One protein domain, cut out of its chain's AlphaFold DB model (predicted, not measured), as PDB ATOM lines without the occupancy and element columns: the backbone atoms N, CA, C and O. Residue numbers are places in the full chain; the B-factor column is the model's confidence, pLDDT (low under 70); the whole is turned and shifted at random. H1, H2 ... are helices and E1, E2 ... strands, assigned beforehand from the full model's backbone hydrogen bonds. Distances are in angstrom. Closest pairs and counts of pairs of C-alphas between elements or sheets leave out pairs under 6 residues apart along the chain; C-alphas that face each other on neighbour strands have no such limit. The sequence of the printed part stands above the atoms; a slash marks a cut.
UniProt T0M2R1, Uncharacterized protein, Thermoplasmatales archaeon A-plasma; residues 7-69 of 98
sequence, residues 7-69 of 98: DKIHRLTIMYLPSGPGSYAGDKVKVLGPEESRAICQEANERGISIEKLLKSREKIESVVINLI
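Overview. This is residues 7 to 69 of the 98 residues of an uncharacterized protein of Thermoplasmatales archaeon A-plasma (UniProt T0M2R1). One small antiparallel sheet of three strands has two helices over one face, H1 standing up from it and H2 slantwise to its strands, and the other face is bare of named helices. A long loop, residues 17 to 28, joins the hairpin strands E1 and E2 and lies at one end of the elongated whole. The printed part has 63 residues with three named strands and two named helices, in the order E1, E2, H1, H2, E3, and is mixed in class. The sheet's order is E2, E1, E3. The whole is compact, with a radius of gyration of the C-alphas of 11.6 A and spans of 34 by 22 by 14 A.

Along the chain. E1 is residues 9 to 16, 20.0 A from first to last C-alpha, and begins with C-alpha 9 at (3.331, 298.586, -6.060). E2 is residues 29 to 32. H1 is residues 34 to 46, 18.3 A long, and begins with C-alpha 34 at (8.895, 295.104, -8.529). H2 is residues 51 to 58, 11.1 A long. E3 is residues 61 to 68, 19.9 A long, and ends with C-alpha 68 at (3.238, 303.257, -5.080).

Arrangement. E1 is the inner strand, and E2 and E3 are edge strands. E1 and E2 form a hairpin and are antiparallel at 154 degrees, with N 14 and O 30 within hydrogen-bond range at 2.8 A. E1 and E3 are antiparallel at 163 degrees, with N 13 and O 65 at 2.9 A and N 65 and O 13 at 2.8 A, both within hydrogen-bond range. E2, H1, H2 and E3 make a split strand-helix-strand unit, two strands running the same way with helices between them in the chain and E1 between them in the sheet; its crossover is right-handed. H1 is on the sheet over E1 at a height of 9.2 A and stands up from it, its line rising 57 degrees; the closest C-alphas of H1 and E1 are those of Pro 34 and His 10, 4.7 A apart. H2 is on the same face at a height of 9.0 A, over E3 and only just not over E1, on which 2 of its C-alphas fall. It runs slantwise to the strands, at 33 degrees to E3 on the local plane, and the closest C-alphas of H2 and E3 are those of Glu 52 and Val 64, 5.9 A apart. H1 touches H2 with residues 40 to 44 alone, about perpendicular at 89 degrees, the closest C-alphas being those of Ala 44 and Ile 51 at 5.4 A. Each O i to N i+4 pair is within hydrogen-bond range in H1, and 3 of 4 are in H2.

Size, cuts and confidence. The two C-alphas farthest apart are those of Asp 7 and Tyr 24, at 34.4 A. The printed part has no cut. The link E1 to E2 is long, and the other three are tight. The mean pLDDT of the printed part is 81.1; residues 18 to 27 and residue 69 are under 70.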
ATOM      1  N   ASP A   7      -0.607 295.891  -8.770       86.50
ATOM      2  CA  ASP A   7      -0.042 296.412 -10.014       86.50
ATOM      3  C   ASP A   7       0.577 297.803  -9.834       86.50
ATOM      4  O   ASP A   7       1.509 298.160 -10.558       86.50
ATOM      5  N   LYS A   8       0.119 298.552  -8.822       84.69
ATOM      6  CA  LYS A   8       0.631 299.885  -8.471       84.69
ATOM      7  C   LYS A   8       1.821 299.860  -7.517       84.69
ATOM      8  O   LYS A   8       2.442 300.904  -7.319       84.69
ATOM      9  N   ILE A   9       2.154 298.713  -6.925       84.38
ATOM     10  CA  ILE A   9       3.331 298.586  -6.060       84.38
ATOM     11  C   ILE A   9       4.552 298.334  -6.939       84.38
ATOM     12  O   ILE A   9       4.702 297.268  -7.530       84.38
ATOM     13  N   HIS A  10       5.442 299.321  -6.996       81.06
ATOM     14  CA  HIS A  10       6.676 299.215  -7.772       81.06
ATOM     15  C   HIS A  10       7.855 298.751  -6.915       81.06
ATOM     16  O   HIS A  10       8.773 298.100  -7.409       81.06
ATOM     17  N   ARG A  11       7.886 299.141  -5.637       85.62
ATOM     18  CA  ARG A  11       9.036 298.880  -4.768       85.62
ATOM     19  C   ARG A  11       8.609 298.828  -3.307       85.62
ATOM     20  O   ARG A  11       7.902 299.721  -2.841       85.62
ATOM     21  N   LEU A  12       9.093 297.832  -2.576       86.38
ATOM     22  CA  LEU A  12       8.977 297.753  -1.122       86.38
ATOM     23  C   LEU A  12      10.346 297.968  -0.490       86.38
ATOM     24  O   LEU A  12      11.312 297.299  -0.851       86.38
ATOM     25  N   THR A  13      10.414 298.874   0.475       85.69
ATOM     26  CA  THR A  13      11.606 299.082   1.295       85.69
ATOM     27  C   THR A  13      11.319 298.590   2.704       85.69
ATOM     28  O   THR A  13      10.389 299.057   3.356       85.69
ATOM     29  N   ILE A  14      12.114 297.642   3.177       86.44
ATOM     30  CA  ILE A  14      12.008 297.023   4.494       86.44
ATOM     31  C   ILE A  14      13.113 297.593   5.374       86.44
ATOM     32  O   ILE A  14      14.284 297.534   5.005       86.44
ATOM     33  N   MET A  15      12.745 298.120   6.538       82.88
ATOM     34  CA  MET A  15      13.685 298.531   7.577       82.88
ATOM     35  C   MET A  15      13.709 297.487   8.687       82.88
ATOM     36  O   MET A  15      12.693 297.238   9.341       82.88
ATOM     37  N   TYR A  16      14.865 296.873   8.903       80.62
ATOM     38  CA  TYR A  16      15.043 295.867   9.941       80.62
ATOM     39  C   TYR A  16      15.352 296.502  11.291       80.62
ATOM     40  O   TYR A  16      16.039 297.518  11.381       80.62
ATOM     41  N   LEU A  17      14.896 295.836  12.354       74.44
ATOM     42  CA  LEU A  17      15.329 296.175  13.702       74.44
ATOM     43  C   LEU A  17      16.845 295.951  13.844       74.44
ATOM     44  O   LEU A  17      17.400 295.063  13.193       74.44
ATOM     45  N   PRO A  18      17.509 296.617  14.806       67.06
ATOM     46  CA  PRO A  18      18.901 296.332  15.166       67.06
ATOM     47  C   PRO A  18      19.156 294.889  15.634       67.06
ATOM     48  O   PRO A  18      20.291 294.517  15.881       67.06
ATOM     49  N   SER A  19      18.129 294.059  15.808       68.31
ATOM     50  CA  SER A  19      18.266 292.626  16.112       68.31
ATOM     51  C   SER A  19      17.894 291.716  14.932       68.31
ATOM     52  O   SER A  19      17.783 290.501  15.104       68.31
ATOM     53  N   GLY A  20      17.651 292.299  13.756       61.12
ATOM     54  CA  GLY A  20      17.295 291.606  12.524       61.12
ATOM     55  C   GLY A  20      18.507 291.113  11.718       61.12
ATOM     56  O   GLY A  20      19.659 291.426  12.047       61.12
ATOM     57  N   PRO A  21      18.255 290.327  10.656       56.28
ATOM     58  CA  PRO A  21      19.297 289.844   9.756       56.28
ATOM     59  C   PRO A  21      19.926 291.043   9.031       56.28
ATOM     60  O   PRO A  21      19.260 291.720   8.260       56.28
ATOM     61  N   GLY A  22      21.190 291.351   9.333       50.62
ATOM     62  CA  GLY A  22      21.887 292.538   8.808       50.62
ATOM     63  C   GLY A  22      22.545 293.414   9.876       50.62
ATOM     64  O   GLY A  22      23.368 294.264   9.546       50.62
ATOM     65  N   SER A  23      22.279 293.159  11.162       51.81
ATOM     66  CA  SER A  23      22.858 293.956  12.254       51.81
ATOM     67  C   SER A  23      24.397 293.917  12.332       51.81
ATOM     68  O   SER A  23      25.017 294.841  12.850       51.81
ATOM     69  N   TYR A  24      25.026 292.895  11.740       50.91
ATOM     70  CA  TYR A  24      26.486 292.787  11.614       50.91
ATOM     71  C   TYR A  24      27.047 293.236  10.249       50.91
ATOM     72  O   TYR A  24      28.260 293.369  10.124       50.91
ATOM     73  N   ALA A  25      26.199 293.474   9.238       55.28
ATOM     74  CA  ALA A  25      26.619 293.723   7.849       55.28
ATOM     75  C   ALA A  25      26.280 295.132   7.317       55.28
ATOM     76  O   ALA A  25      26.613 295.448   6.183       55.28
ATOM     77  N   GLY A  26      25.658 295.999   8.125       54.12
ATOM     78  CA  GLY A  26      25.440 297.415   7.787       54.12
ATOM     79  C   GLY A  26      24.147 297.721   7.026       54.12
ATOM     80  O   GLY A  26      23.652 298.845   7.111       54.12
ATOM     81  N   ASP A  27      23.522 296.735   6.385       57.59
ATOM     82  CA  ASP A  27      22.274 296.947   5.650       57.59
ATOM     83  C   ASP A  27      21.047 296.830   6.566       57.59
ATOM     84  O   ASP A  27      20.370 295.806   6.651       57.59
ATOM     85  N   LYS A  28      20.727 297.932   7.256       74.38
ATOM     86  CA  LYS A  28      19.454 298.106   7.991       74.38
ATOM     87  C   LYS A  28      18.234 298.145   7.068       74.38
ATOM     88  O   LYS A  28      17.098 298.120   7.541       74.38
ATOM     89  N   VAL A  29      18.467 298.263   5.764       80.50
ATOM     90  CA  VAL A  29      17.447 298.494   4.751       80.50
ATOM     91  C   VAL A  29      17.589 297.448   3.658       80.50
ATOM     92  O   VAL A  29      18.633 297.353   3.022       80.50
ATOM     93  N   LYS A  30      16.515 296.709   3.389       83.75
ATOM     94  CA  LYS A  30      16.409 295.852   2.208       83.75
ATOM     95  C   LYS A  30      15.387 296.438   1.271       83.75
ATOM     96  O   LYS A  30      14.286 296.789   1.687       83.75
ATOM     97  N   VAL A  31      15.741 296.524  -0.003       85.38
ATOM     98  CA  VAL A  31      14.813 297.016  -1.009       85.38
ATOM     99  C   VAL A  31      14.496 295.928  -2.011       85.38
ATOM    100  O   VAL A  31      15.396 295.397  -2.652       85.38
ATOM    101  N   LEU A  32      13.212 295.615  -2.124       87.44
ATOM    102  CA  LEU A  32      12.697 294.567  -2.987       87.44
ATOM    103  C   LEU A  32      12.367 295.129  -4.363       87.44
ATOM    104  O   LEU A  32      11.845 296.245  -4.489       87.44
ATOM    105  N   GLY A  33      12.658 294.338  -5.391       86.19
ATOM    106  CA  GLY A  33      12.298 294.666  -6.766       86.19
ATOM    107  C   GLY A  33      10.780 294.643  -7.001       86.19
ATOM    108  O   GLY A  33      10.014 294.222  -6.127       86.19
ATOM    109  N   PRO A  34      10.317 295.077  -8.184       86.81
ATOM    110  CA  PRO A  34       8.895 295.104  -8.529       86.81
ATOM    111  C   PRO A  34       8.237 293.718  -8.508       86.81
ATOM    112  O   PRO A  34       7.107 293.593  -8.042       86.81
ATOM    113  N   GLU A  35       8.932 292.663  -8.939       89.25
ATOM    114  CA  GLU A  35       8.385 291.298  -8.931       89.25
ATOM    115  C   GLU A  35       8.201 290.752  -7.508       89.25
ATOM    116  O   GLU A  35       7.108 290.317  -7.146       89.25
ATOM    117  N   GLU A  36       9.229 290.856  -6.661       89.19
ATOM    118  CA  GLU A  36       9.151 290.456  -5.247       89.19
ATOM    119  C   GLU A  36       8.079 291.253  -4.492       89.19
ATOM    120  O   GLU A  36       7.310 290.705  -3.700       89.19
ATOM    121  N   SER A  37       7.994 292.555  -4.775       89.81
ATOM    122  CA  SER A  37       6.999 293.447  -4.182       89.81
ATOM    123  C   SER A  37       5.570 293.033  -4.544       89.81
ATOM    124  O   SER A  37       4.685 293.031  -3.684       89.81
ATOM    125  N   ARG A  38       5.348 292.632  -5.803       90.88
ATOM    126  CA  ARG A  38       4.062 292.107  -6.279       90.88
ATOM    127  C   ARG A  38       3.704 290.786  -5.610       90.88
ATOM    128  O   ARG A  38       2.571 290.652  -5.155       90.88
ATOM    129  N   ALA A  39       4.652 289.859  -5.493       91.81
ATOM    130  CA  ALA A  39       4.423 288.568  -4.844       91.81
ATOM    131  C   ALA A  39       3.985 288.736  -3.376       91.81
ATOM    132  O   ALA A  39       2.977 288.170  -2.954       91.81
ATOM    133  N   ILE A  40       4.675 289.592  -2.613       91.56
ATOM    134  CA  ILE A  40       4.323 289.882  -1.211       91.56
ATOM    135  C   ILE A  40       2.946 290.544  -1.106       91.56
ATOM    136  O   ILE A  40       2.171 290.234  -0.201       91.56
ATOM    137  N   CYS A  41       2.622 291.449  -2.030       91.88
ATOM    138  CA  CYS A  41       1.311 292.081  -2.074       91.88
ATOM    139  C   CYS A  41       0.180 291.085  -2.347       91.88
ATOM    140  O   CYS A  41      -0.858 291.134  -1.680       91.88
ATOM    141  N   GLN A  42       0.369 290.186  -3.315       92.81
ATOM    142  CA  GLN A  42      -0.614 289.157  -3.648       92.81
ATOM    143  C   GLN A  42      -0.866 288.258  -2.442       92.81
ATOM    144  O   GLN A  42      -2.013 288.086  -2.038       92.81
ATOM    145  N   GLU A  43       0.200 287.808  -1.790       92.69
ATOM    146  CA  GLU A  43       0.090 286.981  -0.597       92.69
ATOM    147  C   GLU A  43      -0.606 287.703   0.572       92.69
ATOM    148  O   GLU A  43      -1.424 287.115   1.284       92.69
ATOM    149  N   ALA A  44      -0.319 288.991   0.781       91.06
ATOM    150  CA  ALA A  44      -0.989 289.790   1.804       91.06
ATOM    151  C   ALA A  44      -2.498 289.918   1.522       91.06
ATOM    152  O   ALA A  44      -3.316 289.770   2.433       91.06
ATOM    153  N   ASN A  45      -2.870 290.120   0.253       92.88
ATOM    154  CA  ASN A  45      -4.261 290.165  -0.196       92.88
ATOM    155  C   ASN A  45      -4.981 288.820  -0.019       92.88
ATOM    156  O   ASN A  45      -6.118 288.812   0.447       92.88
ATOM    157  N   GLU A  46      -4.336 287.704  -0.359       93.12
ATOM    158  CA  GLU A  46      -4.888 286.353  -0.179       93.12
ATOM    159  C   GLU A  46      -5.164 286.046   1.292       93.12
ATOM    160  O   GLU A  46      -6.212 285.506   1.641       93.12
ATOM    161  N   ARG A  47      -4.243 286.448   2.172       89.94
ATOM    162  CA  ARG A  47      -4.371 286.277   3.624       89.94
ATOM    163  C   ARG A  47      -5.277 287.323   4.281       89.94
ATOM    164  O   ARG A  47      -5.558 287.208   5.472       89.94
ATOM    165  N   GLY A  48      -5.700 288.354   3.548       90.44
ATOM    166  CA  GLY A  48      -6.509 289.455   4.075       90.44
ATOM    167  C   GLY A  48      -5.807 290.271   5.167       90.44
ATOM    168  O   GLY A  48      -6.468 290.782   6.070       90.44
ATOM    169  N   ILE A  49      -4.475 290.377   5.121       91.50
ATOM    170  CA  ILE A  49      -3.665 291.116   6.102       91.50
ATOM    171  C   ILE A  49      -2.845 292.220   5.430       91.50
ATOM    172  O   ILE A  49      -2.674 292.239   4.214       91.50
ATOM    173  N   SER A  50      -2.314 293.151   6.223       90.00
ATOM    174  CA  SER A  50      -1.398 294.166   5.703       90.00
ATOM    175  C   SER A  50      -0.044 293.560   5.313       90.00
ATOM    176  O   SER A  50       0.425 292.610   5.945       90.00
ATOM    177  N   ILE A  51       0.617 294.149   4.309       89.44
ATOM    178  CA  ILE A  51       1.983 293.770   3.895       89.44
ATOM    179  C   ILE A  51       2.947 293.849   5.086       89.44
ATOM    180  O   ILE A  51       3.754 292.951   5.302       89.44
ATOM    181  N   GLU A  52       2.812 294.886   5.913       88.12
ATOM    182  CA  GLU A  52       3.601 295.045   7.133       88.12
ATOM    183  C   GLU A  52       3.398 293.878   8.110       88.12
ATOM    184  O   GLU A  52       4.371 293.338   8.626       88.12
ATOM    185  N   LYS A  53       2.151 293.440   8.336       88.94
ATOM    186  CA  LYS A  53       1.850 292.320   9.237       88.94
ATOM    187  C   LYS A  53       2.369 290.994   8.684       88.94
ATOM    188  O   LYS A  53       2.902 290.190   9.447       88.94
ATOM    189  N   LEU A  54       2.249 290.781   7.372       90.44
ATOM    190  CA  LEU A  54       2.830 289.620   6.697       90.44
ATOM    191  C   LEU A  54       4.348 289.580   6.905       90.44
ATOM    192  O   LEU A  54       4.887 288.566   7.340       90.44
ATOM    193  N   LEU A  55       5.032 290.693   6.660       88.06
ATOM    194  CA  LEU A  55       6.484 290.784   6.775       88.06
ATOM    195  C   LEU A  55       6.966 290.678   8.233       88.06
ATOM    196  O   LEU A  55       7.869 289.892   8.518       88.06
ATOM    197  N   LYS A  56       6.304 291.354   9.180       86.50
ATOM    198  CA  LYS A  56       6.594 291.247  10.624       86.50
ATOM    199  C   LYS A  56       6.368 289.842  11.192       86.50
ATOM    200  O   LYS A  56       6.954 289.506  12.214       86.50
ATOM    201  N   SER A  57       5.541 289.014  10.547       86.19
ATOM    202  CA  SER A  57       5.372 287.606  10.942       86.19
ATOM    203  C   SER A  57       6.541 286.704  10.526       86.19
ATOM    204  O   SER A  57       6.701 285.621  11.082       86.19
ATOM    205  N   ARG A  58       7.357 287.140   9.557       83.31
ATOM    206  CA  ARG A  58       8.484 286.378   8.995       83.31
ATOM    207  C   ARG A  58       9.824 286.815   9.559       83.31
ATOM    208  O   ARG A  58      10.694 285.984   9.790       83.31
ATOM    209  N   GLU A  59       9.990 288.118   9.755       79.88
ATOM    210  CA  GLU A  59      11.268 288.729  10.102       79.88
ATOM    211  C   GLU A  59      11.097 289.815  11.174       79.88
ATOM    212  O   GLU A  59      10.025 290.400  11.349       79.88
ATOM    213  N   LYS A  60      12.190 290.134  11.877       80.19
ATOM    214  CA  LYS A  60      12.241 291.233  12.855       80.19
ATOM    215  C   LYS A  60      12.350 292.584  12.142       80.19
ATOM    216  O   LYS A  60      13.429 293.169  12.040       80.19
ATOM    217  N   ILE A  61      11.220 293.051  11.630       81.19
ATOM    218  CA  ILE A  61      11.097 294.289  10.860       81.19
ATOM    219  C   ILE A  61      10.573 295.407  11.756       81.19
ATOM    220  O   ILE A  61       9.616 295.222  12.508       81.19
ATOM    221  N   GLU A  62      11.197 296.575  11.660       80.81
ATOM    222  CA  GLU A  62      10.773 297.786  12.357       80.81
ATOM    223  C   GLU A  62       9.616 298.444  11.598       80.81
ATOM    224  O   GLU A  62       8.515 298.607  12.134       80.81
ATOM    225  N   SER A  63       9.848 298.732  10.314       79.19
ATOM    226  CA  SER A  63       8.913 299.435   9.438       79.19
ATOM    227  C   SER A  63       9.038 298.979   7.983       79.19
ATOM    228  O   SER A  63      10.070 298.451   7.559       79.19
ATOM    229  N   VAL A  64       7.975 299.187   7.208       82.31
ATOM    230  CA  VAL A  64       7.916 298.904   5.771       82.31
ATOM    231  C   VAL A  64       7.404 300.145   5.053       82.31
ATOM    232  O   VAL A  64       6.343 300.667   5.386       82.31
ATOM    233  N   VAL A  65       8.131 300.592   4.035       83.06
ATOM    234  CA  VAL A  65       7.724 301.686   3.149       83.06
ATOM    235  C   VAL A  65       7.263 301.096   1.820       83.06
ATOM    236  O   VAL A  65       8.006 300.372   1.153       83.06
ATOM    237  N   ILE A  66       6.027 301.411   1.435       82.56
ATOM    238  CA  ILE A  66       5.407 300.955   0.188       82.56
ATOM    239  C   ILE A  66       5.476 302.098  -0.824       82.56
ATOM    240  O   ILE A  66       4.760 303.088  -0.686       82.56
ATOM    241  N   ASN A  67       6.312 301.963  -1.853       78.81
ATOM    242  CA  ASN A  67       6.371 302.943  -2.934       78.81
ATOM    243  C   ASN A  67       5.355 302.571  -4.016       78.81
ATOM    244  O   ASN A  67       5.530 301.598  -4.761       78.81
ATOM    245  N   LEU A  68       4.287 303.363  -4.075       77.31
ATOM    246  CA  LEU A  68       3.238 303.257  -5.080       77.31
ATOM    247  C   LEU A  68       3.551 304.158  -6.273       77.31
ATOM    248  O   LEU A  68       4.027 305.281  -6.106       77.31
ATOM    249  N   ILE A  69       3.223 303.690  -7.474       67.06
ATOM    250  CA  ILE A  69       3.150 304.558  -8.646       67.06
ATOM    251  C   ILE A  69       1.901 305.419  -8.486       67.06
ATOM    252  O   ILE A  69       0.776 304.928  -8.596       67.06
TER     253      ILE A  69